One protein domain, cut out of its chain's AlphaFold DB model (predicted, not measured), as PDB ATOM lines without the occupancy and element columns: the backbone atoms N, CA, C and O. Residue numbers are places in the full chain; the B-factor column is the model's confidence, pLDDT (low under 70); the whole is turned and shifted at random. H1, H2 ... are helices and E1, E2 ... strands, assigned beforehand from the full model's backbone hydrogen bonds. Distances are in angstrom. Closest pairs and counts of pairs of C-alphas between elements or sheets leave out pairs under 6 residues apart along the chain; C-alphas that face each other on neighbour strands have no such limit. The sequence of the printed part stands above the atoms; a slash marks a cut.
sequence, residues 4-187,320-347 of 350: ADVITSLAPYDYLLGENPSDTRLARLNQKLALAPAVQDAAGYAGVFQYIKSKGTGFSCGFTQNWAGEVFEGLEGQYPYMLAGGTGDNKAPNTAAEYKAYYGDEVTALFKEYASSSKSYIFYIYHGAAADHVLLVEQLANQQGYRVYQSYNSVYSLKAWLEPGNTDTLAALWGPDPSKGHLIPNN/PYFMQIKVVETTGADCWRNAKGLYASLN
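AT A GLANCE: This is residues 4 to 187 and 320 to 347 of the 350 residues of an uncharacterized protein of Edaphochlamys debaryana (UniProt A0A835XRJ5). A twisted sheet of four strands has helices over both faces: H4 packs along one face, close to the middle of the whole, with H1 and H9 packed on it at steep angles, and H6 lies over the opposite face. H2, H3 and H5 gather on one side of H4, while H7 packs on H1 and H8 lies farther out. The printed part has 212 residues, with nine named helices and four named strands in the order H1 H2 H3 H4 H5 H6 E1 E2 E3 H7 H8 E4 H9 along the chain; the sheet order is E3 E2 E1 E4, all antiparallel, and the class is mixed, helices and strands. It is compact, with a radius of gyration of the C-alphas of 16.9 A, and spans 45 by 44 by 37 A.

IN THESE COORDINATES: Find C-alpha 120 at (216.350, 233.842, 196.657), where E1, residues 120 to 128, begins its 25.6 A. E2, residues 132 to 140, covers 26.2 A, E3 is residues 145 to 149, and E4, residues 322 to 330, covers 25.5 A. H1, residues 4 to 17, begins at (216.553, 244.870, 189.832) and covers 16.9 A. Then come H2, residues 28 to 38, H3, 42 to 48, H4, 61 to 73, covering 17.9 A, H5, 76 to 83, H6, 105 to 115, H7, 158 to 162, H8, 167 to 172, and H9, 335 to 345, ending at (199.004, 250.213, 184.179).

HOW THE PARTS SIT: Start at E1, E2 and E3, a meander, each strand the antiparallel neighbour of the one before: N 123 and O 137 are 2.8 A apart, N 138 and O 147 2.8 A. Edge strand E4 is antiparallel to E1, with N 122 and O 328 2.8 A apart. H4 runs along the strands at a height over the sheet of 8.3 A; its closest C-alphas to E2 are Cys 61 and Val 134, 5.1 A. H6 is on the opposite face, at 9.1 A. H4 touches H9 at Val 71 and Cys 335, C-alphas 5.0 A apart, and H1 at Ile 7 and Ala 68, 6.3 A. H1 touches H7 at Ala 11 and Lys 159, C-alphas 4.6 A apart. H2 touches H5 at Leu 33 and Met 82, C-alphas 6.5 A apart; H3 is close but not clearly touching both. H8 is close but not clearly touching H7. Every O i to N i+4 pair is within hydrogen-bond range in H3, H7 and H8, against 5 of 10 in H1, 5 of 7 in H2, 8 of 9 in H4, 2 of 4 in H5, and 6 of 7 in H6 and H9.

THE WHOLE: The C-alphas farthest apart, of Ala 38 and Asp 168, are 47.0 A apart. Residues 188 to 319 are not printed, and C-alphas 187 and 320 are 23.1 A apart across the cut. The links H3 to H4 and H5 to H6 are long. Mean pLDDT of the printed part is 78.2; 65 residues are under 70, among them 36 to 58 and 76 to 93.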
ATOM      1  N   ALA A   4     215.943 243.602 189.449       91.62
ATOM      2  CA  ALA A   4     216.553 244.870 189.832       91.62
ATOM      3  C   ALA A   4     216.606 245.881 188.673       91.62
ATOM      4  O   ALA A   4     216.330 247.061 188.892       91.62
ATOM      5  N   ASP A   5     216.900 245.433 187.446       90.25
ATOM      6  CA  ASP A   5     216.896 246.303 186.257       90.25
ATOM      7  C   ASP A   5     215.494 246.880 186.016       90.25
ATOM      8  O   ASP A   5     215.339 248.077 185.785       90.25
ATOM      9  N   VAL A   6     214.471 246.028 186.137       89.88
ATOM     10  CA  VAL A   6     213.056 246.401 186.012       89.88
ATOM     11  C   VAL A   6     212.636 247.397 187.093       89.88
ATOM     12  O   VAL A   6     211.990 248.403 186.808       89.88
ATOM     13  N   ILE A   7     212.983 247.134 188.353       92.44
ATOM     14  CA  ILE A   7     212.657 248.041 189.460       92.44
ATOM     15  C   ILE A   7     213.325 249.399 189.221       92.44
ATOM     16  O   ILE A   7     212.690 250.440 189.367       92.44
ATOM     17  N   THR A   8     214.580 249.398 188.774       91.69
ATOM     18  CA  THR A   8     215.322 250.626 188.462       91.69
ATOM     19  C   THR A   8     214.674 251.410 187.319       91.69
ATOM     20  O   THR A   8     214.574 252.634 187.405       91.69
ATOM     21  N   SER A   9     214.183 250.739 186.273       88.38
ATOM     22  CA  SER A   9     213.507 251.399 185.148       88.38
ATOM     23  C   SER A   9     212.113 251.930 185.500       88.38
ATOM     24  O   SER A   9     211.622 252.845 184.836       88.38
ATOM     25  N   LEU A  10     211.480 251.393 186.546       86.12
ATOM     26  CA  LEU A  10     210.196 251.858 187.074       86.12
ATOM     27  C   LEU A  10     210.333 252.929 188.160       86.12
ATOM     28  O   LEU A  10     209.411 253.721 188.339       86.12
ATOM     29  N   ALA A  11     211.476 253.001 188.847       89.12
ATOM     30  CA  ALA A  11     211.714 253.937 189.943       89.12
ATOM     31  C   ALA A  11     211.431 255.416 189.600       89.12
ATOM     32  O   ALA A  11     210.857 256.104 190.446       89.12
ATOM     33  N   PRO A  12     211.723 255.938 188.386       86.38
ATOM     34  CA  PRO A  12     211.315 257.293 188.007       86.38
ATOM     35  C   PRO A  12     209.804 257.536 188.093       86.38
ATOM     36  O   PRO A  12     209.383 258.677 188.205       86.38
ATOM     37  N   TYR A  13     208.977 256.490 188.058       81.12
ATOM     38  CA  TYR A  13     207.520 256.568 188.160       81.12
ATOM     39  C   TYR A  13     206.994 256.310 189.578       81.12
ATOM     40  O   TYR A  13     205.784 256.215 189.755       81.12
ATOM     41  N   ASP A  14     207.856 256.241 190.598       79.94
ATOM     42  CA  ASP A  14     207.459 256.016 191.999       79.94
ATOM     43  C   ASP A  14     206.416 257.049 192.481       79.94
ATOM     44  O   ASP A  14     205.472 256.699 193.179       79.94
ATOM     45  N   TYR A  15     206.481 258.298 192.000       72.94
ATOM     46  CA  TYR A  15     205.469 259.332 192.285       72.94
ATOM     47  C   TYR A  15     204.089 259.038 191.664       72.94
ATOM     48  O   TYR A  15     203.070 259.460 192.203       72.94
ATOM     49  N   LEU A  16     204.044 258.312 190.540       71.31
ATOM     50  CA  LEU A  16     202.801 257.803 189.953       71.31
ATOM     51  C   LEU A  16     202.336 256.552 190.709       71.31
ATOM     52  O   LEU A  16     201.147 256.317 190.889       71.31
ATOM     53  N   LEU A  17     203.254 255.737 191.209       67.31
ATOM     54  CA  LEU A  17     202.891 254.530 191.948       67.31
ATOM     55  C   LEU A  17     202.509 254.837 193.415       67.31
ATOM     56  O   LEU A  17     201.973 253.959 194.090       67.31
ATOM     57  N   GLY A  18     202.735 256.079 193.869       62.41
ATOM     58  CA  GLY A  18     202.562 256.572 195.240       62.41
ATOM     59  C   GLY A  18     201.274 257.365 195.549       62.41
ATOM     60  O   GLY A  18     200.248 257.232 194.877       62.41
ATOM     61  N   GLU A  19     201.313 258.176 196.618       61.09
ATOM     62  CA  GLU A  19     200.151 258.865 197.215       61.09
ATOM     63  C   GLU A  19     199.656 260.044 196.367       61.09
ATOM     64  O   GLU A  19     200.458 260.842 195.887       61.09
ATOM     65  N   ASN A  20     198.335 260.244 196.273       59.19
ATOM     66  CA  ASN A  20     197.790 261.585 196.052       59.19
ATOM     67  C   ASN A  20     197.400 262.172 197.416       59.19
ATOM     68  O   ASN A  20     196.351 261.786 197.936       59.19
ATOM     69  N   PRO A  21     198.183 263.097 197.995       53.31
ATOM     70  CA  PRO A  21     197.859 263.655 199.306       53.31
ATOM     71  C   PRO A  21     196.537 264.442 199.314       53.31
ATOM     72  O   PRO A  21     195.966 264.656 200.378       53.31
ATOM     73  N   SER A  22     196.014 264.830 198.144       54.16
ATOM     74  CA  SER A  22     194.729 265.527 198.008       54.16
ATOM     75  C   SER A  22     193.528 264.591 197.807       54.16
ATOM     76  O   SER A  22     192.392 265.047 197.901       54.16
ATOM     77  N   ASP A  23     193.746 263.307 197.495       62.50
ATOM     78  CA  ASP A  23     192.679 262.303 197.372       62.50
ATOM     79  C   ASP A  23     193.229 260.894 197.628       62.50
ATOM     80  O   ASP A  23     193.692 260.196 196.720       62.50
ATOM     81  N   THR A  24     193.155 260.457 198.885       60.72
ATOM     82  CA  THR A  24     193.678 259.158 199.325       60.72
ATOM     83  C   THR A  24     192.976 257.976 198.658       60.72
ATOM     84  O   THR A  24     193.576 256.907 198.553       60.72
ATOM     85  N   ARG A  25     191.759 258.136 198.114       62.03
ATOM     86  CA  ARG A  25     191.070 257.074 197.349       62.03
ATOM     87  C   ARG A  25     191.830 256.699 196.078       62.03
ATOM     88  O   ARG A  25     191.695 255.585 195.588       62.03
ATOM     89  N   LEU A  26     192.644 257.620 195.563       60.47
ATOM     90  CA  LEU A  26     193.486 257.406 194.391       60.47
ATOM     91  C   LEU A  26     194.832 256.759 194.734       60.47
ATOM     92  O   LEU A  26     195.608 256.485 193.824       60.47
ATOM     93  N   ALA A  27     195.136 256.487 196.005       65.81
ATOM     94  CA  ALA A  27     196.349 255.761 196.362       65.81
ATOM     95  C   ALA A  27     196.306 254.327 195.814       65.81
ATOM     96  O   ALA A  27     195.273 253.658 195.895       65.81
ATOM     97  N   ARG A  28     197.444 253.835 195.303       70.88
ATOM     98  CA  ARG A  28     197.561 252.487 194.722       70.88
ATOM     99  C   ARG A  28     197.013 251.418 195.670       70.88
ATOM    100  O   ARG A  28     196.164 250.638 195.263       70.88
ATOM    101  N   LEU A  29     197.414 251.442 196.943       70.00
ATOM    102  CA  LEU A  29     196.924 250.515 197.972       70.00
ATOM    103  C   LEU A  29     195.394 250.535 198.119       70.00
ATOM    104  O   LEU A  29     194.772 249.482 198.185       70.00
ATOM    105  N   ASN A  30     194.777 251.717 198.124       69.75
ATOM    106  CA  ASN A  30     193.331 251.843 198.306       69.75
ATOM    107  C   ASN A  30     192.554 251.364 197.075       69.75
ATOM    108  O   ASN A  30     191.532 250.697 197.221       69.75
ATOM    109  N   GLN A  31     193.067 251.620 195.867       71.06
ATOM    110  CA  GLN A  31     192.507 251.047 194.637       71.06
ATOM    111  C   GLN A  31     192.584 249.516 194.667       71.06
ATOM    112  O   GLN A  31     191.613 248.836 194.341       71.06
ATOM    113  N   LYS A  32     193.715 248.963 195.124       72.06
ATOM    114  CA  LYS A  32     193.884 247.517 195.275       72.06
ATOM    115  C   LYS A  32     192.894 246.915 196.267       72.06
ATOM    116  O   LYS A  32     192.266 245.913 195.940       72.06
ATOM    117  N   LEU A  33     192.727 247.534 197.437       71.69
ATOM    118  CA  LEU A  33     191.759 247.119 198.457       71.69
ATOM    119  C   LEU A  33     190.315 247.167 197.942       71.69
ATOM    120  O   LEU A  33     189.525 246.287 198.265       71.69
ATOM    121  N   ALA A  34     189.973 248.159 197.116       72.62
ATOM    122  CA  ALA A  34     188.646 248.268 196.518       72.62
ATOM    123  C   ALA A  34     188.380 247.194 195.446       72.62
ATOM    124  O   ALA A  34     187.249 246.729 195.312       72.62
ATOM    125  N   LEU A  35     189.405 246.797 194.687       71.69
ATOM    126  CA  LEU A  35     189.301 245.783 193.629       71.69
ATOM    127  C   LEU A  35     189.407 244.350 194.152       71.69
ATOM    128  O   LEU A  35     188.850 243.436 193.549       71.69
ATOM    129  N   ALA A  36     190.094 244.174 195.279       69.25
ATOM    130  CA  ALA A  36     190.344 242.905 195.945       69.25
ATOM    131  C   ALA A  36     189.087 241.999 196.018       69.25
ATOM    132  O   ALA A  36     189.157 240.861 195.565       69.25
ATOM    133  N   PRO A  37     187.916 242.470 196.493       69.62
ATOM    134  CA  PRO A  37     186.724 241.625 196.598       69.62
ATOM    135  C   PRO A  37     186.127 241.169 195.256       69.62
ATOM    136  O   PRO A  37     185.383 240.191 195.221       69.62
ATOM    137  N   ALA A  38     186.396 241.891 194.163       65.44
ATOM    138  CA  ALA A  38     185.738 241.703 192.867       65.44
ATOM    139  C   ALA A  38     186.545 240.846 191.880       65.44
ATOM    140  O   ALA A  38     186.026 240.465 190.831       65.44
ATOM    141  N   VAL A  39     187.809 240.554 192.187       64.06
ATOM    142  CA  VAL A  39     188.743 239.922 191.257       64.06
ATOM    143  C   VAL A  39     189.479 238.785 191.960       64.06
ATOM    144  O   VAL A  39     190.260 239.023 192.873       64.06
ATOM    145  N   GLN A  40     189.236 237.546 191.522       59.81
ATOM    146  CA  GLN A  40     189.787 236.343 192.163       59.81
ATOM    147  C   GLN A  40     191.062 235.791 191.501       59.81
ATOM    148  O   GLN A  40     191.671 234.878 192.054       59.81
ATOM    149  N   ASP A  41     191.480 236.322 190.344       61.47
ATOM    150  CA  ASP A  41     192.661 235.845 189.613       61.47
ATOM    151  C   ASP A  41     193.511 236.972 188.989       61.47
ATOM    152  O   ASP A  41     193.096 238.130 188.880       61.47
ATOM    153  N   ALA A  42     194.736 236.620 188.579       56.34
ATOM    154  CA  ALA A  42     195.735 237.546 188.040       56.34
ATOM    155  C   ALA A  42     195.302 238.231 186.729       56.34
ATOM    156  O   ALA A  42     195.635 239.395 186.489       56.34
ATOM    157  N   ALA A  43     194.548 237.525 185.878       56.97
ATOM    158  CA  ALA A  43     194.108 238.033 184.581       56.97
ATOM    159  C   ALA A  43     193.003 239.086 184.742       56.97
ATOM    160  O   ALA A  43     193.052 240.140 184.103       56.97
ATOM    161  N   GLY A  44     192.055 238.842 185.648       61.56
ATOM    162  CA  GLY A  44     191.059 239.826 186.050       61.56
ATOM    163  C   GLY A  44     191.704 241.049 186.700       61.56
ATOM    164  O   GLY A  44     191.261 242.170 186.465       61.56
ATOM    165  N   TYR A  45     192.799 240.867 187.446       63.41
ATOM    166  CA  TYR A  45     193.442 241.976 188.147       63.41
ATOM    167  C   TYR A  45     194.150 242.906 187.177       63.41
ATOM    168  O   TYR A  45     193.866 244.098 187.152       63.41
ATOM    169  N   ALA A  46     195.008 242.368 186.310       56.94
ATOM    170  CA  ALA A  46     195.712 243.166 185.310       56.94
ATOM    171  C   ALA A  46     194.757 243.855 184.314       56.94
ATOM    172  O   ALA A  46     195.048 244.958 183.855       56.94
ATOM    173  N   GLY A  47     193.616 243.229 183.988       56.94
ATOM    174  CA  GLY A  47     192.613 243.797 183.081       56.94
ATOM    175  C   GLY A  47     191.759 244.913 183.694       56.94
ATOM    176  O   GLY A  47     191.377 245.847 182.986       56.94
ATOM    177  N   VAL A  48     191.473 244.835 184.999       56.53
ATOM    178  CA  VAL A  48     190.619 245.799 185.721       56.53
ATOM    179  C   VAL A  48     191.432 246.901 186.401       56.53
ATOM    180  O   VAL A  48     190.921 248.006 186.585       56.53
ATOM    181  N   PHE A  49     192.698 246.645 186.737       59.47
ATOM    182  CA  PHE A  49     193.600 247.612 187.364       59.47
ATOM    183  C   PHE A  49     194.049 248.691 186.359       59.47
ATOM    184  O   PHE A  49     195.208 248.780 185.953       59.47
ATOM    185  N   GLN A  50     193.102 249.522 185.924       55.91
ATOM    186  CA  GLN A  50     193.342 250.722 185.137       55.91
ATOM    187  C   GLN A  50     193.643 251.869 186.099       55.91
ATOM    188  O   GLN A  50     192.789 252.328 186.852       55.91
ATOM    189  N   TYR A  51     194.897 252.301 186.097       57.31
ATOM    190  CA  TYR A  51     195.406 253.306 187.018       57.31
ATOM    191  C   TYR A  51     194.696 254.658 186.876       57.31
ATOM    192  O   TYR A  51     194.638 255.241 185.787       57.31
ATOM    193  N   ILE A  52     194.271 255.222 188.009       51.06
ATOM    194  CA  ILE A  52     194.021 256.660 188.123       51.06
ATOM    195  C   ILE A  52     195.307 257.334 188.596       51.06
ATOM    196  O   ILE A  52     195.793 257.039 189.686       51.06
ATOM    197  N   LYS A  53     195.810 258.277 187.786       52.56
ATOM    198  CA  LYS A  53     196.951 259.136 188.118       52.56
ATOM    199  C   LYS A  53     196.768 259.792 189.480       52.56
ATOM    200  O   LYS A  53     196.019 260.766 189.589       52.56
ATOM    201  N   SER A  54     197.502 259.326 190.489       49.72
ATOM    202  CA  SER A  54     197.826 260.183 191.615       49.72
ATOM    203  C   SER A  54     198.656 261.321 191.023       49.72
ATOM    204  O   SER A  54     199.743 261.134 190.480       49.72
ATOM    205  N   LYS A  55     198.114 262.540 191.028       52.81
ATOM    206  CA  LYS A  55     198.904 263.748 190.741       52.81
ATOM    207  C   LYS A  55     199.774 264.061 191.968       52.81
ATOM    208  O   LYS A  55     199.732 265.170 192.488       52.81
ATOM    209  N   GLY A  56     200.428 263.028 192.496       53.66
ATOM    210  CA  GLY A  56     200.991 262.981 193.830       53.66
ATOM    211  C   GLY A  56     202.122 263.974 194.015       53.66
ATOM    212  O   GLY A  56     202.944 264.157 193.122       53.66
ATOM    213  N   THR A  57     202.161 264.599 195.188       56.81
ATOM    214  CA  THR A  57     203.246 265.487 195.631       56.81
ATOM    215  C   THR A  57     204.064 264.865 196.772       56.81
ATOM    216  O   THR A  57     204.830 265.578 197.415       56.81
ATOM    217  N   GLY A  58     203.893 263.561 197.046       65.81
ATOM    218  CA  GLY A  58     204.480 262.851 198.187       65.81
ATOM    219  C   GLY A  58     204.873 261.400 197.876       65.81
ATOM    220  O   GLY A  58     204.201 260.722 197.099       65.81
ATOM    221  N   PHE A  59     205.945 260.919 198.513       77.12
ATOM    222  CA  PHE A  59     206.378 259.514 198.483       77.12
ATOM    223  C   PHE A  59     205.888 258.768 199.718       77.12
ATOM    224  O   PHE A  59     205.783 259.365 200.791       77.12
ATOM    225  N   SER A  60     205.646 257.463 199.591       78.75
ATOM    226  CA  SER A  60     205.393 256.605 200.746       78.75
ATOM    227  C   SER A  60     206.123 255.276 200.623       78.75
ATOM    228  O   SER A  60     205.986 254.570 199.621       78.75
ATOM    229  N   CYS A  61     206.838 254.933 201.691       83.88
ATOM    230  CA  CYS A  61     207.614 253.707 201.833       83.88
ATOM    231  C   CYS A  61     206.752 252.451 201.603       83.88
ATOM    232  O   CYS A  61     207.142 251.549 200.860       83.88
ATOM    233  N   GLY A  62     205.511 252.449 202.103       79.81
ATOM    234  CA  GLY A  62     204.554 251.365 201.883       79.81
ATOM    235  C   GLY A  62     204.142 251.205 200.418       79.81
ATOM    236  O   GLY A  62     203.993 250.082 199.942       79.81
ATOM    237  N   PHE A  63     203.984 252.290 199.653       79.44
ATOM    238  CA  PHE A  63     203.670 252.174 198.220       79.44
ATOM    239  C   PHE A  63     204.863 251.675 197.420       79.44
ATOM    240  O   PHE A  63     204.688 250.797 196.576       79.44
ATOM    241  N   THR A  64     206.059 252.172 197.733       84.25
ATOM    242  CA  THR A  64     207.302 251.687 197.135       84.25
ATOM    243  C   THR A  64     207.506 250.198 197.386       84.25
ATOM    244  O   THR A  64     207.728 249.452 196.435       84.25
ATOM    245  N   GLN A  65     207.364 249.740 198.635       87.12
ATOM    246  CA  GLN A  65     207.440 248.316 198.962       87.12
ATOM    247  C   GLN A  65     206.395 247.514 198.174       87.12
ATOM    248  O   GLN A  65     206.732 246.487 197.588       87.12
ATOM    249  N   ASN A  66     205.146 247.992 198.126       80.56
ATOM    250  CA  ASN A  66     204.066 247.304 197.426       80.56
ATOM    251  C   ASN A  66     204.395 247.090 195.947       80.56
ATOM    252  O   ASN A  66     204.341 245.952 195.487       80.56
ATOM    253  N   TRP A  67     204.746 248.140 195.197       80.75
ATOM    254  CA  TRP A  67     204.982 247.976 193.760       80.75
ATOM    255  C   TRP A  67     206.313 247.280 193.455       80.75
ATOM    256  O   TRP A  67     206.382 246.517 192.493       80.75
ATOM    257  N   ALA A  68     207.351 247.463 194.278       88.88
ATOM    258  CA  ALA A  68     208.585 246.691 194.136       88.88
ATOM    259  C   ALA A  68     208.321 245.193 194.368       88.88
ATOM    260  O   ALA A  68     208.800 244.357 193.606       88.88
ATOM    261  N   GLY A  69     207.488 244.856 195.357       88.75
ATOM    262  CA  GLY A  69     207.022 243.492 195.605       88.75
ATOM    263  C   GLY A  69     206.216 242.903 194.442       88.75
ATOM    264  O   GLY A  69     206.381 241.730 194.123       88.75
ATOM    265  N   GLU A  70     205.412 243.709 193.738       84.19
ATOM    266  CA  GLU A  70     204.675 243.249 192.546       84.19
ATOM    267  C   GLU A  70     205.604 242.785 191.427       84.19
ATOM    268  O   GLU A  70     205.245 241.886 190.672       84.19
ATOM    269  N   VAL A  71     206.805 243.363 191.311       89.25
ATOM    270  CA  VAL A  71     207.793 242.871 190.347       89.25
ATOM    271  C   VAL A  71     208.169 241.428 190.684       89.25
ATOM    272  O   VAL A  71     208.226 240.596 189.785       89.25
ATOM    273  N   PHE A  72     208.346 241.092 191.961       89.56
ATOM    274  CA  PHE A  72     208.730 239.742 192.381       89.56
ATOM    275  C   PHE A  72     207.575 238.738 192.372       89.56
ATOM    276  O   PHE A  72     207.767 237.602 191.944       89.56
ATOM    277  N   GLU A  73     206.394 239.141 192.836       83.31
ATOM    278  CA  GLU A  73     205.293 238.221 193.162       83.31
ATOM    279  C   GLU A  73     204.072 238.342 192.249       83.31
ATOM    280  O   GLU A  73     203.157 237.526 192.341       83.31
ATOM    281  N   GLY A  74     204.043 239.337 191.364       79.75
ATOM    282  CA  GLY A  74     202.846 239.669 190.602       79.75
ATOM    283  C   GLY A  74     201.855 240.498 191.422       79.75
ATOM    284  O   GLY A  74     202.054 240.790 192.603       79.75
ATOM    285  N   LEU A  75     200.777 240.929 190.772       72.75
ATOM    286  CA  LEU A  75     199.751 241.771 191.396       72.75
ATOM    287  C   LEU A  75     198.864 240.961 192.357       72.75
ATOM    288  O   LEU A  75     198.414 241.477 193.379       72.75
ATOM    289  N   GLU A  76     198.643 239.692 192.029       60.97
ATOM    290  CA  GLU A  76     197.771 238.733 192.700       60.97
ATOM    291  C   GLU A  76     198.327 238.211 194.034       60.97
ATOM    292  O   GLU A  76     197.558 237.964 194.965       60.97
ATOM    293  N   GLY A  77     199.655 238.102 194.170       65.25
ATOM    294  CA  GLY A  77     200.314 237.527 195.352       65.25
ATOM    295  C   GLY A  77     200.110 238.328 196.644       65.25
ATOM    296  O   GLY A  77     200.304 237.815 197.745       65.25
ATOM    297  N   GLN A  78     199.655 239.580 196.538       60.59
ATOM    298  CA  GLN A  78     199.496 240.486 197.679       60.59
ATOM    299  C   GLN A  78     198.076 240.506 198.276       60.59
ATOM    300  O   GLN A  78     197.836 241.193 199.272       60.59
ATOM    301  N   TYR A  79     197.130 239.746 197.712       59.97
ATOM    302  CA  TYR A  79     195.735 239.720 198.165       59.97
ATOM    303  C   TYR A  79     195.547 239.241 199.617       59.97
ATOM    304  O   TYR A  79     194.881 239.951 200.378       59.97
ATOM    305  N   PRO A  80     196.165 238.124 200.066       59.19
ATOM    306  CA  PRO A  80     195.998 237.658 201.444       59.19
ATOM    307  C   PRO A  80     196.451 238.702 202.466       59.19
ATOM    308  O   PRO A  80     195.818 238.878 203.500       59.19
ATOM    309  N   TYR A  81     197.503 239.459 202.136       59.69
ATOM    310  CA  TYR A  81     198.033 240.497 203.007       59.69
ATOM    311  C   TYR A  81     197.106 241.709 203.135       59.69
ATOM    312  O   TYR A  81     196.887 242.212 204.235       59.69
ATOM    313  N   MET A  82     196.534 242.160 202.016       59.03
ATOM    314  CA  MET A  82     195.668 243.341 201.986       59.03
ATOM    315  C   MET A  82     194.281 243.079 202.585       59.03
ATOM    316  O   MET A  82     193.711 243.974 203.201       59.03
ATOM    317  N   LEU A  83     193.750 241.860 202.462       55.56
ATOM    318  CA  LEU A  83     192.479 241.482 203.088       55.56
ATOM    319  C   LEU A  83     192.573 241.234 204.592       55.56
ATOM    320  O   LEU A  83     191.607 241.456 205.319       55.56
ATOM    321  N   ALA A  84     193.712 240.714 205.050       57.12
ATOM    322  CA  ALA A  84     193.900 240.274 206.425       57.12
ATOM    323  C   ALA A  84     193.939 241.426 207.446       57.12
ATOM    324  O   ALA A  84     193.863 241.157 208.643       57.12
ATOM    325  N   GLY A  85     194.071 242.685 207.000       53.47
ATOM    326  CA  GLY A  85     193.926 243.885 207.836       53.47
ATOM    327  C   GLY A  85     194.832 243.943 209.073       53.47
ATOM    328  O   GLY A  85     194.458 244.559 210.064       53.47
ATOM    329  N   GLY A  86     195.985 243.266 209.046       52.25
ATOM    330  CA  GLY A  86     196.676 242.853 210.272       52.25
ATOM    331  C   GLY A  86     198.081 243.398 210.496       52.25
ATOM    332  O   GLY A  86     198.739 242.913 211.409       52.25
ATOM    333  N   THR A  87     198.592 244.334 209.691       56.38
ATOM    334  CA  THR A  87     199.924 244.900 209.960       56.38
ATOM    335  C   THR A  87     199.913 246.064 210.921       56.38
ATOM    336  O   THR A  87     198.950 246.818 211.006       56.38
ATOM    337  N   GLY A  88     201.015 246.189 211.658       54.75
ATOM    338  CA  GLY A  88     201.187 247.243 212.649       54.75
ATOM    339  C   GLY A  88     200.477 247.003 213.978       54.75
ATOM    340  O   GLY A  88     200.395 247.920 214.789       54.75
ATOM    341  N   ASP A  89     199.998 245.782 214.235       58.06
ATOM    342  CA  ASP A  89     199.580 245.386 215.579       58.06
ATOM    343  C   ASP A  89     200.771 244.807 216.351       58.06
ATOM    344  O   ASP A  89     201.206 243.675 216.121       58.06
ATOM    345  N   ASN A  90     201.289 245.581 217.303       51.78
ATOM    346  CA  ASN A  90     202.355 245.151 218.206       51.78
ATOM    347  C   ASN A  90     201.933 244.019 219.164       51.78
ATOM    348  O   ASN A  90     202.786 243.453 219.848       51.78
ATOM    349  N   LYS A  91     200.636 243.688 219.228       54.84
ATOM    350  CA  LYS A  91     200.075 242.600 220.040       54.84
ATOM    351  C   LYS A  91     199.870 241.310 219.252       54.84
ATOM    352  O   LYS A  91     199.633 240.274 219.871       54.84
ATOM    353  N   ALA A  92     199.975 241.344 217.923       61.47
ATOM    354  CA  ALA A  92     199.859 240.163 217.078       61.47
ATOM    355  C   ALA A  92     201.261 239.593 216.780       61.47
ATOM    356  O   ALA A  92     201.972 240.136 215.931       61.47
ATOM    357  N   PRO A  93     201.692 238.496 217.441       61.66
ATOM    358  CA  PRO A  93     202.997 237.886 217.168       61.66
ATOM    359  C   PRO A  93     203.085 237.334 215.741       61.66
ATOM    360  O   PRO A  93     204.169 237.302 215.164       61.66
ATOM    361  N   ASN A  94     201.939 236.939 215.175       74.62
ATOM    362  CA  ASN A  94     201.769 236.586 213.775       74.62
ATOM    363  C   ASN A  94     200.498 237.258 213.263       74.62
ATOM    364  O   ASN A  94     199.431 237.107 213.862       74.62
ATOM    365  N   THR A  95     200.597 237.980 212.157       72.12
ATOM    366  CA  THR A  95     199.433 238.583 211.509       72.12
ATOM    367  C   THR A  95     198.774 237.555 210.590       72.12
ATOM    368  O   THR A  95     199.426 236.626 210.106       72.12
ATOM    369  N   ALA A  96     197.486 237.730 210.275       68.75
ATOM    370  CA  ALA A  96     196.815 236.921 209.246       68.75
ATOM    371  C   ALA A  96     197.438 237.098 207.842       68.75
ATOM    372  O   ALA A  96     197.144 236.346 206.920       68.75
ATOM    373  N   ALA A  97     198.336 238.072 207.708       71.81
ATOM    374  CA  ALA A  97     199.111 238.367 206.525       71.81
ATOM    375  C   ALA A  97     200.520 237.729 206.534       71.81
ATOM    376  O   ALA A  97     201.358 238.089 205.707       71.81
ATOM    377  N   GLU A  98     200.774 236.817 207.484       81.88
ATOM    378  CA  GLU A  98     202.019 236.054 207.685       81.88
ATOM    379  C   GLU A  98     203.235 236.881 208.122       81.88
ATOM    380  O   GLU A  98     204.366 236.390 208.124       81.88
ATOM    381  N   TYR A  99     203.020 238.126 208.541       85.50
ATOM    382  CA  TYR A  99     204.079 238.900 209.173       85.50
ATOM    383  C   TYR A  99     204.297 238.379 210.584       85.50
ATOM    384  O   TYR A  99     203.333 238.181 211.325       85.50
ATOM    385  N   LYS A 100     205.560 238.196 210.963       88.62
ATOM    386  CA  LYS A 100     205.937 237.800 212.320       88.62
ATOM    387  C   LYS A 100     206.711 238.916 212.991       88.62
ATOM    388  O   LYS A 100     207.451 239.633 212.318       88.62
ATOM    389  N   ALA A 101     206.530 239.068 214.294       88.44
ATOM    390  CA  ALA A 101     207.286 240.043 215.061       88.44
ATOM    391  C   ALA A 101     208.734 239.564 215.281       88.44
ATOM    392  O   ALA A 101     208.940 238.398 215.611       88.44
ATOM    393  N   TYR A 102     209.715 240.455 215.114       90.12
ATOM    394  CA  TYR A 102     211.135 240.170 215.359       90.12
ATOM    395  C   TYR A 102     211.792 241.324 216.096       90.12
ATOM    396  O   TYR A 102     211.705 242.468 215.656       90.12
ATOM    397  N   TYR A 103     212.516 241.024 217.169       89.62
ATOM    398  CA  TYR A 103     213.186 242.036 217.970       89.62
ATOM    399  C   TYR A 103     214.594 241.623 218.376       89.62
ATOM    400  O   TYR A 103     214.829 240.493 218.804       89.62
ATOM    401  N   GLY A 104     215.526 242.570 218.302       89.69
ATOM    402  CA  GLY A 104     216.899 242.365 218.728       89.69
ATOM    403  C   GLY A 104     217.554 241.181 218.007       89.69
ATOM    404  O   GLY A 104     217.565 241.105 216.773       89.69
ATOM    405  N   ASP A 105     218.063 240.224 218.781       94.50
ATOM    406  CA  ASP A 105     218.747 239.037 218.264       94.50
ATOM    407  C   ASP A 105     217.860 238.145 217.383       94.50
ATOM    408  O   ASP A 105     218.385 237.437 216.523       94.50
ATOM    409  N   GLU A 106     216.530 238.217 217.513       94.25
ATOM    410  CA  GLU A 106     215.593 237.487 216.645       94.25
ATOM    411  C   GLU A 106     215.715 237.940 215.183       94.25
ATOM    412  O   GLU A 106     215.627 237.118 214.271       94.25
ATOM    413  N   VAL A 107     215.991 239.228 214.944       93.81
ATOM    414  CA  VAL A 107     216.246 239.754 213.592       93.81
ATOM    415  C   VAL A 107     217.528 239.142 213.031       93.81
ATOM    416  O   VAL A 107     217.577 238.711 211.879       93.81
ATOM    417  N   THR A 108     218.566 239.050 213.862       95.31
ATOM    418  CA  THR A 108     219.843 238.443 213.466       95.31
ATOM    419  C   THR A 108     219.676 236.955 213.162       95.31
ATOM    420  O   THR A 108     220.211 236.464 212.168       95.31
ATOM    421  N   ALA A 109     218.928 236.234 213.999       96.56
ATOM    422  CA  ALA A 109     218.635 234.820 213.806       96.56
ATOM    423  C   ALA A 109     217.870 234.578 212.498       96.56
ATOM    424  O   ALA A 109     218.263 233.698 211.734       96.56
ATOM    425  N   LEU A 110     216.866 235.411 212.201       96.62
ATOM    426  CA  LEU A 110     216.103 235.333 210.958       96.62
ATOM    427  C   LEU A 110     217.012 235.437 209.733       96.62
ATOM    428  O   LEU A 110     217.016 234.554 208.882       96.62
ATOM    429  N   PHE A 111     217.813 236.497 209.624       96.75
ATOM    430  CA  PHE A 111     218.662 236.656 208.442       96.75
ATOM    431  C   PHE A 111     219.709 235.546 208.330       96.75
ATOM    432  O   PHE A 111     220.042 235.153 207.214       96.75
ATOM    433  N   LYS A 112     220.209 235.010 209.453       95.62
ATOM    434  CA  LYS A 112     221.131 233.863 209.467       95.62
ATOM    435  C   LYS A 112     220.484 232.571 208.971       95.62
ATOM    436  O   LYS A 112     221.152 231.831 208.256       95.62
ATOM    437  N   GLU A 113     219.219 232.321 209.311       96.12
ATOM    438  CA  GLU A 113     218.461 231.142 208.862       96.12
ATOM    439  C   GLU A 113     218.474 231.017 207.334       96.12
ATOM    440  O   GLU A 113     218.727 229.944 206.786       96.12
ATOM    441  N   TYR A 114     218.271 232.136 206.642       95.50
ATOM    442  CA  TYR A 114     218.209 232.159 205.184       95.50
ATOM    443  C   TYR A 114     219.575 232.348 204.516       95.50
ATOM    444  O   TYR A 114     219.715 232.034 203.332       95.50
ATOM    445  N   ALA A 115     220.592 232.810 205.246       93.31
ATOM    446  CA  ALA A 115     221.850 233.292 204.678       93.31
ATOM    447  C   ALA A 115     222.607 232.254 203.834       93.31
ATOM    448  O   ALA A 115     223.268 232.629 202.874       93.31
ATOM    449  N   SER A 116     222.523 230.959 204.160       90.62
ATOM    450  CA  SER A 116     223.213 229.886 203.423       90.62
ATOM    451  C   SER A 116     222.390 229.277 202.283       90.62
ATOM    452  O   SER A 116     222.833 228.320 201.646       90.62
ATOM    453  N   SER A 117     221.180 229.778 202.039       91.25
ATOM    454  CA  SER A 117     220.274 229.212 201.044       91.25
ATOM    455  C   SER A 117     220.792 229.388 199.613       91.25
ATOM    456  O   SER A 117     221.307 230.438 199.231       91.25
ATOM    457  N   SER A 118     220.583 228.366 198.780       92.19
ATOM    458  CA  SER A 118     220.769 228.456 197.326       92.19
ATOM    459  C   SER A 118     219.628 229.198 196.622       92.19
ATOM    460  O   SER A 118     219.764 229.562 195.459       92.19
ATOM    461  N   LYS A 119     218.517 229.441 197.321       94.25
ATOM    462  CA  LYS A 119     217.330 230.147 196.827       94.25
ATOM    463  C   LYS A 119     217.371 231.646 197.126       94.25
ATOM    464  O   LYS A 119     218.067 232.062 198.053       94.25
ATOM    465  N   SER A 120     216.580 232.420 196.385       93.88
ATOM    466  CA  SER A 120     216.350 233.842 196.657       93.88
ATOM    467  C   SER A 120     215.129 234.046 197.555       93.88
ATOM    468  O   SER A 120     214.147 233.304 197.463       93.88
ATOM    469  N   TYR A 121     215.169 235.091 198.380       96.06
ATOM    470  CA  TYR A 121     214.056 235.473 199.250       96.06
ATOM    471  C   TYR A 121     213.822 236.973 199.240       96.06
ATOM    472  O   TYR A 121     214.752 237.763 199.088       96.06
ATOM    473  N   ILE A 122     212.573 237.348 199.464       95.12
ATOM    474  CA  ILE A 122     212.114 238.711 199.661       95.12
ATOM    475  C   ILE A 122     211.712 238.864 201.124       95.12
ATOM    476  O   ILE A 122     210.824 238.162 201.608       95.12
ATOM    477  N   PHE A 123     212.365 239.786 201.821       95.88
ATOM    478  CA  PHE A 123     212.017 240.188 203.177       95.88
ATOM    479  C   PHE A 123     211.208 241.476 203.095       95.88
ATOM    480  O   PHE A 123     211.746 242.545 202.795       95.88
ATOM    481  N   TYR A 124     209.916 241.375 203.374       92.56
ATOM    482  CA  TYR A 124     209.060 242.531 203.585       92.56
ATOM    483  C   TYR A 124     209.203 242.967 205.027       92.56
ATOM    484  O   TYR A 124     208.809 242.237 205.934       92.56
ATOM    485  N   ILE A 125     209.778 244.142 205.236       92.12
ATOM    486  CA  ILE A 125     210.055 244.666 206.566       92.12
ATOM    487  C   ILE A 125     209.117 245.830 206.836       92.12
ATOM    488  O   ILE A 125     209.038 246.768 206.043       92.12
ATOM    489  N   TYR A 126     208.457 245.779 207.986       88.62
ATOM    490  CA  TYR A 126     207.686 246.873 208.543       88.62
ATOM    491  C   TYR A 126     208.250 247.201 209.925       88.62
ATOM    492  O   TYR A 126     208.068 246.452 210.883       88.62
ATOM    493  N   HIS A 127     208.946 248.331 210.013       87.69
ATOM    494  CA  HIS A 127     209.467 248.869 211.257       87.69
ATOM    495  C   HIS A 127     208.607 250.053 211.707       87.69
ATOM    496  O   HIS A 127     208.598 251.106 211.072       87.69
ATOM    497  N   GLY A 128     207.862 249.873 212.792       77.75
ATOM    498  CA  GLY A 128     207.013 250.898 213.383       77.75
ATOM    499  C   GLY A 128     207.558 251.378 214.720       77.75
ATOM    500  O   GLY A 128     207.638 250.607 215.667       77.75
ATOM    501  N   ALA A 129     207.873 252.666 214.807       67.19
ATOM    502  CA  ALA A 129     207.915 253.441 216.050       67.19
ATOM    503  C   ALA A 129     207.129 254.745 215.798       67.19
ATOM    504  O   ALA A 129     206.305 254.776 214.888       67.19
ATOM    505  N   ALA A 130     207.370 255.838 216.532       58.66
ATOM    506  CA  ALA A 130     206.630 257.100 216.358       58.66
ATOM    507  C   ALA A 130     206.598 257.647 214.895       58.66
ATOM    508  O   ALA A 130     205.734 258.451 214.560       58.66
ATOM    509  N   ALA A 131     207.465 257.168 213.991       69.75
ATOM    510  CA  ALA A 131     207.219 257.183 212.545       69.75
ATOM    511  C   ALA A 131     207.414 255.771 211.970       69.75
ATOM    512  O   ALA A 131     208.393 255.097 212.302       69.75
ATOM    513  N   ASP A 132     206.492 255.323 211.119       77.25
ATOM    514  CA  ASP A 132     206.584 254.047 210.422       77.25
ATOM    515  C   ASP A 132     207.542 254.106 209.228       77.25
ATOM    516  O   ASP A 132     207.653 255.117 208.532       77.25
ATOM    517  N   HIS A 133     208.218 252.987 208.967       87.56
ATOM    518  CA  HIS A 133     208.983 252.782 207.746       87.56
ATOM    519  C   HIS A 133     208.863 251.345 207.249       87.56
ATOM    520  O   HIS A 133     208.987 250.376 208.003       87.56
ATOM    521  N   VAL A 134     208.627 251.215 205.950       88.12
ATOM    522  CA  VAL A 134     208.302 249.956 205.285       88.12
ATOM    523  C   VAL A 134     209.202 249.791 204.066       88.12
ATOM    524  O   VAL A 134     209.318 250.697 203.247       88.12
ATOM    525  N   LEU A 135     209.857 248.642 203.925       93.00
ATOM    526  CA  LEU A 135     210.837 248.422 202.859       93.00
ATOM    527  C   LEU A 135     210.925 246.954 202.437       93.00
ATOM    528  O   LEU A 135     210.346 246.068 203.071       93.00
ATOM    529  N   LEU A 136     211.673 246.704 201.365       94.31
ATOM    530  CA  LEU A 136     211.941 245.370 200.845       94.31
ATOM    531  C   LEU A 136     213.449 245.102 200.843       94.31
ATOM    532  O   LEU A 136     214.230 245.944 200.397       94.31
ATOM    533  N   VAL A 137     213.852 243.907 201.275       97.25
ATOM    534  CA  VAL A 137     215.208 243.385 201.061       97.25
ATOM    535  C   VAL A 137     215.143 242.131 200.197       97.25
ATOM    536  O   VAL A 137     214.458 241.173 200.539       97.25
ATOM    537  N   GLU A 138     215.863 242.127 199.081       96.75
ATOM    538  CA  GLU A 138     216.082 240.944 198.246       96.75
ATOM    539  C   GLU A 138     217.359 240.246 198.719       96.75
ATOM    540  O   GLU A 138     218.434 240.838 198.674       96.75
ATOM    541  N   GLN A 139     217.260 238.988 199.141       96.69
ATOM    542  CA  GLN A 139     218.399 238.082 199.230       96.69
ATOM    543  C   GLN A 139     218.544 237.331 197.914       96.69
ATOM    544  O   GLN A 139     217.610 236.673 197.453       96.69
ATOM    545  N   LEU A 140     219.746 237.373 197.352       94.44
ATOM    546  CA  LEU A 140     220.071 236.693 196.112       94.44
ATOM    547  C   LEU A 140     220.460 235.234 196.355       94.44
ATOM    548  O   LEU A 140     221.162 234.900 197.313       94.44
ATOM    549  N   ALA A 141     220.039 234.377 195.428       91.94
ATOM    550  CA  ALA A 141     220.421 232.977 195.347       91.94
ATOM    551  C   ALA A 141     221.938 232.774 195.436       91.94
ATOM    552  O   ALA A 141     222.736 233.615 195.015       91.94
ATOM    553  N   ASN A 142     222.329 231.597 195.929       90.69
ATOM    554  CA  ASN A 142     223.726 231.171 196.023       90.69
ATOM    555  C   ASN A 142     224.623 232.187 196.748       90.69
ATOM    556  O   ASN A 142     225.772 232.378 196.354       90.69
ATOM    557  N   GLN A 143     224.091 232.834 197.793       91.00
ATOM    558  CA  GLN A 143     224.855 233.712 198.689       91.00
ATOM    559  C   GLN A 143     225.483 234.921 197.977       91.00
ATOM    560  O   GLN A 143     226.484 235.474 198.428       91.00
ATOM    561  N   GLN A 144     224.905 235.355 196.852       94.00
ATOM    562  CA  GLN A 144     225.455 236.477 196.087       94.00
ATOM    563  C   GLN A 144     225.357 237.812 196.836       94.00
ATOM    564  O   GLN A 144     226.083 238.743 196.504       94.00
ATOM    565  N   GLY A 145     224.500 237.901 197.856       96.31
ATOM    566  CA  GLY A 145     224.350 239.072 198.710       96.31
ATOM    567  C   GLY A 145     222.910 239.563 198.766       96.31
ATOM    568  O   GLY A 145     221.972 238.798 198.535       96.31
ATOM    569  N   TYR A 146     222.755 240.846 199.078       97.88
ATOM    570  CA  TYR A 146     221.461 241.470 199.334       97.88
ATOM    571  C   TYR A 146     221.284 242.769 198.547       97.88
ATOM    572  O   TYR A 146     222.260 243.450 198.235       97.88
ATOM    573  N   ARG A 147     220.038 243.150 198.265       97.38
ATOM    574  CA  ARG A 147     219.669 244.487 197.778       97.38
ATOM    575  C   ARG A 147     218.558 245.067 198.637       97.38
ATOM    576  O   ARG A 147     217.649 244.343 199.030       97.38
ATOM    577  N   VAL A 148     218.604 246.372 198.885       96.81
ATOM    578  CA  VAL A 148     217.573 247.086 199.650       96.81
ATOM    579  C   VAL A 148     216.805 248.015 198.720       96.81
ATOM    580  O   VAL A 148     217.400 248.852 198.039       96.81
ATOM    581  N   TYR A 149     215.478 247.904 198.728       95.31
ATOM    582  CA  TYR A 149     214.573 248.815 198.035       95.31
ATOM    583  C   TYR A 149     213.744 249.571 199.067       95.31
ATOM    584  O   TYR A 149     212.919 248.983 199.771       95.31
ATOM    585  N   GLN A 150     213.967 250.880 199.152       93.50
ATOM    586  CA  GLN A 150     213.232 251.745 200.061       93.50
ATOM    587  C   GLN A 150     213.035 253.147 199.489       93.50
ATOM    588  O   GLN A 150     213.801 253.628 198.654       93.50
ATOM    589  N   SER A 151     211.991 253.793 199.979       90.44
ATOM    590  CA  SER A 151     211.737 255.229 199.910       90.44
ATOM    591  C   SER A 151     211.364 255.669 201.320       90.44
ATOM    592  O   SER A 151     210.968 254.822 202.117       90.44
ATOM    593  N   TYR A 152     211.466 256.949 201.653       88.19
ATOM    594  CA  TYR A 152     211.060 257.432 202.972       88.19
ATOM    595  C   TYR A 152     209.927 258.436 202.838       88.19
ATOM    596  O   TYR A 152     209.954 259.301 201.957       88.19
ATOM    597  N   ASN A 153     208.921 258.293 203.706       80.12
ATOM    598  CA  ASN A 153     207.657 259.022 203.635       80.12
ATOM    599  C   ASN A 153     207.899 260.526 203.449       80.12
ATOM    600  O   ASN A 153     208.389 261.206 204.345       80.12
ATOM    601  N   SER A 154     207.546 261.027 202.262       74.75
ATOM    602  CA  SER A 154     207.715 262.420 201.840       74.75
ATOM    603  C   SER A 154     209.124 263.005 202.051       74.75
ATOM    604  O   SER A 154     209.249 264.203 202.240       74.75
ATOM    605  N   VAL A 155     210.189 262.200 201.998       85.00
ATOM    606  CA  VAL A 155     211.581 262.695 202.050       85.00
ATOM    607  C   VAL A 155     212.318 262.349 200.765       85.00
ATOM    608  O   VAL A 155     212.823 263.232 200.073       85.00
ATOM    609  N   TYR A 156     212.336 261.069 200.400       90.06
ATOM    610  CA  TYR A 156     212.969 260.606 199.173       90.06
ATOM    611  C   TYR A 156     212.201 259.445 198.556       90.06
ATOM    612  O   TYR A 156     211.580 258.646 199.252       90.06
ATOM    613  N   SER A 157     212.274 259.354 197.236       90.19
ATOM    614  CA  SER A 157     211.691 258.277 196.431       90.19
ATOM    615  C   SER A 157     212.645 257.108 196.230       90.19
ATOM    616  O   SER A 157     213.858 257.247 196.403       90.19
ATOM    617  N   LEU A 158     212.127 255.988 195.719       92.44
ATOM    618  CA  LEU A 158     212.990 254.893 195.278       92.44
ATOM    619  C   LEU A 158     213.969 255.337 194.183       92.44
ATOM    620  O   LEU A 158     215.100 254.861 194.143       92.44
ATOM    621  N   LYS A 159     213.578 256.275 193.310       91.69
ATOM    622  CA  LYS A 159     214.487 256.824 192.293       91.69
ATOM    623  C   LYS A 159     215.700 257.478 192.938       91.69
ATOM    624  O   LYS A 159     216.808 257.161 192.536       91.69
ATOM    625  N   ALA A 160     215.507 258.314 193.958       92.81
ATOM    626  CA  ALA A 160     216.623 258.923 194.681       92.81
ATOM    627  C   ALA A 160     217.492 257.870 195.387       92.81
ATOM    628  O   ALA A 160     218.717 257.941 195.326       92.81
ATOM    629  N   TRP A 161     216.872 256.848 195.984       95.44
ATOM    630  CA  TRP A 161     217.591 255.736 196.612       95.44
ATOM    631  C   TRP A 161     218.456 254.936 195.623       95.44
ATOM    632  O   TRP A 161     219.557 254.496 195.959       95.44
ATOM    633  N   LEU A 162     217.976 254.752 194.391       94.38
ATOM    634  CA  LEU A 162     218.662 253.999 193.338       94.38
ATOM    635  C   LEU A 162     219.544 254.869 192.429       94.38
ATOM    636  O   LEU A 162     220.301 254.322 191.630       94.38
ATOM    637  N   GLU A 163     219.462 256.198 192.527       91.31
ATOM    638  CA  GLU A 163     220.166 257.125 191.638       91.31
ATOM    639  C   GLU A 163     221.680 256.916 191.730       91.31
ATOM    640  O   GLU A 163     222.230 257.056 192.815       91.31
ATOM    641  N   PRO A 164     222.418 256.620 190.653       86.94
ATOM    642  CA  PRO A 164     223.877 256.612 190.718       86.94
ATOM    643  C   PRO A 164     224.440 258.011 191.030       86.94
ATOM    644  O   PRO A 164     223.813 259.027 190.763       86.94
ATOM    645  N   GLY A 165     225.652 258.082 191.585       86.50
ATOM    646  CA  GLY A 165     226.356 259.357 191.780       86.50
ATOM    647  C   GLY A 165     226.441 259.830 193.230       86.50
ATOM    648  O   GLY A 165     226.298 259.035 194.165       86.50
ATOM    649  N   ASN A 166     226.732 261.122 193.385       90.06
ATOM    650  CA  ASN A 166     227.144 261.776 194.628       90.06
ATOM    651  C   ASN A 166     226.044 262.686 195.217       90.06
ATOM    652  O   ASN A 166     224.908 262.703 194.738       90.06
ATOM    653  N   THR A 167     226.396 263.456 196.247       89.81
ATOM    654  CA  THR A 167     225.530 264.468 196.869       89.81
ATOM    655  C   THR A 167     225.009 265.502 195.873       89.81
ATOM    656  O   THR A 167     223.837 265.846 195.949       89.81
ATOM    657  N   ASP A 168     225.804 265.945 194.893       90.75
ATOM    658  CA  ASP A 168     225.355 266.923 193.886       90.75
ATOM    659  C   ASP A 168     224.277 266.335 192.967       90.75
ATOM    660  O   ASP A 168     223.293 266.998 192.637       90.75
ATOM    661  N   THR A 169     224.436 265.063 192.583       89.62
ATOM    662  CA  THR A 169     223.438 264.354 191.766       89.62
ATOM    663  C   THR A 169     222.135 264.172 192.540       89.62
ATOM    664  O   THR A 169     221.060 264.411 191.999       89.62
ATOM    665  N   LEU A 170     222.223 263.815 193.825       91.00
ATOM    666  CA  LEU A 170     221.057 263.731 194.703       91.00
ATOM    667  C   LEU A 170     220.416 265.104 194.926       91.00
ATOM    668  O   LEU A 170     219.206 265.231 194.801       91.00
ATOM    669  N   ALA A 171     221.194 266.156 195.173       89.81
ATOM    670  CA  ALA A 171     220.676 267.512 195.335       89.81
ATOM    671  C   ALA A 171     219.934 268.004 194.079       89.81
ATOM    672  O   ALA A 171     218.933 268.713 194.190       89.81
ATOM    673  N   ALA A 172     220.371 267.589 192.885       89.19
ATOM    674  CA  ALA A 172     219.684 267.888 191.628       89.19
ATOM    675  C   ALA A 172     218.306 267.206 191.503       89.19
ATOM    676  O   ALA A 172     217.472 267.660 190.716       89.19
ATOM    677  N   LEU A 173     218.047 266.165 192.302       88.69
ATOM    678  CA  LEU A 173     216.744 265.518 192.447       88.69
ATOM    679  C   LEU A 173     215.807 266.245 193.421       88.69
ATOM    680  O   LEU A 173     214.772 265.678 193.774       88.69
ATOM    681  N   TRP A 174     216.158 267.453 193.872       87.00
ATOM    682  CA  TRP A 174     215.281 268.302 194.669       87.00
ATOM    683  C   TRP A 174     214.443 269.239 193.795       87.00
ATOM    684  O   TRP A 174     214.971 269.989 192.969       87.00
ATOM    685  N   GLY A 175     213.139 269.310 194.059       72.88
ATOM    686  CA  GLY A 175     212.255 270.255 193.381       72.88
ATOM    687  C   GLY A 175     210.841 269.729 193.152       72.88
ATOM    688  O   GLY A 175     210.520 268.610 193.520       72.88
ATOM    689  N   PRO A 176     209.955 270.554 192.574       64.56
ATOM    690  CA  PRO A 176     208.574 270.163 192.283       64.56
ATOM    691  C   PRO A 176     208.390 269.511 190.898       64.56
ATOM    692  O   PRO A 176     207.305 269.028 190.588       64.56
ATOM    693  N   ASP A 177     209.410 269.548 190.037       68.12
ATOM    694  CA  ASP A 177     209.372 268.974 188.685       68.12
ATOM    695  C   ASP A 177     209.480 267.444 188.766       68.12
ATOM    696  O   ASP A 177     210.380 266.978 189.448       68.12
ATOM    697  N   PRO A 178     208.669 266.641 188.057       64.88
ATOM    698  CA  PRO A 178     208.801 265.180 188.033       64.88
ATOM    699  C   PRO A 178     210.201 264.636 187.696       64.88
ATOM    700  O   PRO A 178     210.528 263.535 188.112       64.88
ATOM    701  N   SER A 179     211.037 265.381 186.967       66.44
ATOM    702  CA  SER A 179     212.440 265.024 186.684       66.44
ATOM    703  C   SER A 179     213.411 265.336 187.833       66.44
ATOM    704  O   SER A 179     214.523 264.818 187.864       66.44
ATOM    705  N   LYS A 180     212.984 266.175 188.781       72.44
ATOM    706  CA  LYS A 180     213.727 266.633 189.966       72.44
ATOM    707  C   LYS A 180     212.916 266.425 191.243       72.44
ATOM    708  O   LYS A 180     213.161 267.079 192.237       72.44
ATOM    709  N   GLY A 181     211.881 265.599 191.195       78.31
ATOM    710  CA  GLY A 181     210.832 265.560 192.208       78.31
ATOM    711  C   GLY A 181     211.073 264.497 193.248       78.31
ATOM    712  O   GLY A 181     210.144 264.138 193.948       78.31
ATOM    713  N   HIS A 182     212.278 263.935 193.279       86.88
ATOM    714  CA  HIS A 182     212.586 262.641 193.873       86.88
ATOM    715  C   HIS A 182     213.188 262.747 195.273       86.88
ATOM    716  O   HIS A 182     213.261 261.730 195.965       86.88
ATOM    717  N   LEU A 183     213.546 263.966 195.677       87.69
ATOM    718  CA  LEU A 183     213.727 264.429 197.043       87.69
ATOM    719  C   LEU A 183     212.777 265.603 197.284       87.69
ATOM    720  O   LEU A 183     212.741 266.561 196.506       87.69
ATOM    721  N   ILE A 184     212.004 265.535 198.361       81.44
ATOM    722  CA  ILE A 184     210.996 266.543 198.700       81.44
ATOM    723  C   ILE A 184     210.965 266.768 200.215       81.44
ATOM    724  O   ILE A 184     211.432 265.919 200.970       81.44
ATOM    725  N   PRO A 185     210.435 267.906 200.696       74.31
ATOM    726  CA  PRO A 185     210.205 268.084 202.122       74.31
ATOM    727  C   PRO A 185     209.072 267.174 202.612       74.31
ATOM    728  O   PRO A 185     208.107 266.937 201.877       74.31
ATOM    729  N   ASN A 186     209.140 266.751 203.881       76.44
ATOM    730  CA  ASN A 186     208.129 265.892 204.509       76.44
ATOM    731  C   ASN A 186     206.848 266.657 204.859       76.44
ATOM    732  O   ASN A 186     206.448 266.758 206.014       76.44
ATOM    733  N   ASN A 187     206.180 267.206 203.845       70.25
ATOM    734  CA  ASN A 187     205.061 268.133 204.002       70.25
ATOM    735  C   ASN A 187     203.891 267.551 204.806       70.25
ATOM    736  O   ASN A 187     203.207 268.298 205.501       70.25
ATOM    737  N   PRO A 320     202.502 252.490 219.181       70.25
ATOM    738  CA  PRO A 320     203.170 251.336 219.752       70.25
ATOM    739  C   PRO A 320     204.348 250.908 218.875       70.25
ATOM    740  O   PRO A 320     204.237 250.878 217.650       70.25
ATOM    741  N   TYR A 321     205.456 250.525 219.509       80.06
ATOM    742  CA  TYR A 321     206.583 249.959 218.784       80.06
ATOM    743  C   TYR A 321     206.269 248.564 218.244       80.06
ATOM    744  O   TYR A 321     205.735 247.723 218.972       80.06
ATOM    745  N   PHE A 322     206.660 248.301 217.000       82.94
ATOM    746  CA  PHE A 322     206.674 246.971 216.412       82.94
ATOM    747  C   PHE A 322     207.748 246.846 215.329       82.94
ATOM    748  O   PHE A 322     208.131 247.801 214.657       82.94
ATOM    749  N   MET A 323     208.197 245.618 215.112       88.19
ATOM    750  CA  MET A 323     209.016 245.248 213.968       88.19
ATOM    751  C   MET A 323     208.488 243.926 213.449       88.19
ATOM    752  O   MET A 323     208.495 242.926 214.163       88.19
ATOM    753  N   GLN A 324     207.986 243.940 212.223       88.94
ATOM    754  CA  GLN A 324     207.317 242.809 211.611       88.94
ATOM    755  C   GLN A 324     207.979 242.476 210.275       88.94
ATOM    756  O   GLN A 324     208.201 243.362 209.450       88.94
ATOM    757  N   ILE A 325     208.289 241.198 210.057       92.19
ATOM    758  CA  ILE A 325     208.920 240.726 208.823       92.19
ATOM    759  C   ILE A 325     208.114 239.562 208.245       92.19
ATOM    760  O   ILE A 325     207.769 238.618 208.959       92.19
ATOM    761  N   LYS A 326     207.840 239.620 206.940       90.50
ATOM    762  CA  LYS A 326     207.379 238.479 206.137       90.50
ATOM    763  C   LYS A 326     208.497 238.064 205.189       90.50
ATOM    764  O   LYS A 326     209.125 238.920 204.567       90.50
ATOM    765  N   VAL A 327     208.721 236.760 205.064       93.62
ATOM    766  CA  VAL A 327     209.711 236.191 204.142       93.62
ATOM    767  C   VAL A 327     208.986 235.421 203.049       93.62
ATOM    768  O   VAL A 327     208.142 234.580 203.347       93.62
ATOM    769  N   VAL A 328     209.314 235.708 201.793       91.25
ATOM    770  CA  VAL A 328     208.744 235.034 200.621       91.25
ATOM    771  C   VAL A 328     209.871 234.477 199.763       91.25
ATOM    772  O   VAL A 328     210.807 235.193 199.420       91.25
ATOM    773  N   GLU A 329     209.802 233.195 199.411       92.06
ATOM    774  CA  GLU A 329     210.704 232.604 198.420       92.06
ATOM    775  C   GLU A 329     210.372 233.155 197.029       92.06
ATOM    776  O   GLU A 329     209.214 233.163 196.618       92.06
ATOM    777  N   THR A 330     211.388 233.583 196.280       87.44
ATOM    778  CA  THR A 330     211.218 234.010 194.889       87.44
ATOM    779  C   THR A 330     212.190 233.278 193.978       87.44
ATOM    780  O   THR A 330     213.327 232.983 194.343       87.44
ATOM    781  N   THR A 331     211.752 232.988 192.757       78.06
ATOM    782  CA  THR A 331     212.614 232.429 191.708       78.06
ATOM    783  C   THR A 331     213.193 233.516 190.804       78.06
ATOM    784  O   THR A 331     214.076 233.232 189.999       78.06
ATOM    785  N   GLY A 332     212.667 234.748 190.880       72.38
ATOM    786  CA  GLY A 332     212.972 235.837 189.946       72.38
ATOM    787  C   GLY A 332     212.591 235.558 188.482       72.38
ATOM    788  O   GLY A 332     212.811 236.410 187.622       72.38
ATOM    789  N   ALA A 333     212.014 234.386 188.179       70.19
ATOM    790  CA  ALA A 333     211.808 233.896 186.816       70.19
ATOM    791  C   ALA A 333     210.707 234.652 186.052       70.19
ATOM    792  O   ALA A 333     210.669 234.605 184.825       70.19
ATOM    793  N   ASP A 334     209.859 235.401 186.762       79.56
ATOM    794  CA  ASP A 334     208.670 236.052 186.205       79.56
ATOM    795  C   ASP A 334     208.659 237.577 186.339       79.56
ATOM    796  O   ASP A 334     207.699 238.229 185.922       79.56
ATOM    797  N   CYS A 335     209.748 238.174 186.828       85.44
ATOM    798  CA  CYS A 335     209.797 239.612 187.085       85.44
ATOM    799  C   CYS A 335     209.475 240.458 185.856       85.44
ATOM    800  O   CYS A 335     208.762 241.452 185.951       85.44
ATOM    801  N   TRP A 336     209.934 240.034 184.678       80.75
ATOM    802  CA  TRP A 336     209.620 240.717 183.425       80.75
ATOM    803  C   TRP A 336     208.133 240.631 183.049       80.75
ATOM    804  O   TRP A 336     207.547 241.604 182.572       80.75
ATOM    805  N   ARG A 337     207.493 239.479 183.283       82.00
ATOM    806  CA  ARG A 337     206.061 239.290 183.021       82.00
ATOM    807  C   ARG A 337     205.228 240.172 183.949       82.00
ATOM    808  O   ARG A 337     204.315 240.848 183.481       82.00
ATOM    809  N   ASN A 338     205.593 240.218 185.225       84.25
ATOM    810  CA  ASN A 338     204.925 241.051 186.221       84.25
ATOM    811  C   ASN A 338     205.115 242.546 185.915       84.25
ATOM    812  O   ASN A 338     204.154 243.318 185.914       84.25
ATOM    813  N   ALA A 339     206.333 242.937 185.525       79.19
ATOM    814  CA  ALA A 339     206.649 244.290 185.077       79.19
ATOM    815  C   ALA A 339     205.781 244.740 183.908       79.19
ATOM    816  O   ALA A 339     205.369 245.892 183.858       79.19
ATOM    817  N   LYS A 340     205.493 243.839 182.964       76.31
ATOM    818  CA  LYS A 340     204.664 244.144 181.799       76.31
ATOM    819  C   LYS A 340     203.262 244.607 182.213       76.31
ATOM    820  O   LYS A 340     202.778 245.616 181.705       76.31
ATOM    821  N   GLY A 341     202.643 243.924 183.178       71.44
ATOM    822  CA  GLY A 341     201.369 244.357 183.763       71.44
ATOM    823  C   GLY A 341     201.474 245.734 184.426       71.44
ATOM    824  O   GLY A 341     200.620 246.598 184.222       71.44
ATOM    825  N   LEU A 342     202.573 245.982 185.143       74.81
ATOM    826  CA  LEU A 342     202.824 247.263 185.798       74.81
ATOM    827  C   LEU A 342     203.036 248.410 184.790       74.81
ATOM    828  O   LEU A 342     202.408 249.460 184.927       74.81
ATOM    829  N   TYR A 343     203.822 248.202 183.732       73.94
ATOM    830  CA  TYR A 343     204.020 249.161 182.637       73.94
ATOM    831  C   TYR A 343     202.720 249.489 181.903       73.94
ATOM    832  O   TYR A 343     202.441 250.663 181.648       73.94
ATOM    833  N   ALA A 344     201.901 248.473 181.611       68.62
ATOM    834  CA  ALA A 344     200.583 248.676 181.020       68.62
ATOM    835  C   ALA A 344     199.710 249.573 181.912       68.62
ATOM    836  O   ALA A 344     199.096 250.517 181.415       68.62
ATOM    837  N   SER A 345     199.738 249.360 183.234       65.50
ATOM    838  CA  SER A 345     199.004 250.213 184.179       65.50
ATOM    839  C   SER A 345     199.488 251.673 184.178       65.50
ATOM    840  O   SER A 345     198.708 252.577 184.450       65.50
ATOM    841  N   LEU A 346     200.740 251.947 183.796       67.00
ATOM    842  CA  LEU A 346     201.285 253.308 183.715       67.00
ATOM    843  C   LEU A 346     200.913 254.059 182.420       67.00
ATOM    844  O   LEU A 346     201.227 255.249 182.306       67.00
ATOM    845  N   ASN A 347     200.243 253.414 181.451       62.81
ATOM    846  CA  ASN A 347     199.974 253.963 180.111       62.81
ATOM    847  C   ASN A 347     201.245 254.496 179.418       62.81
ATOM    848  O   ASN A 347     201.236 255.558 178.786       62.81
TER     849      ASN A 347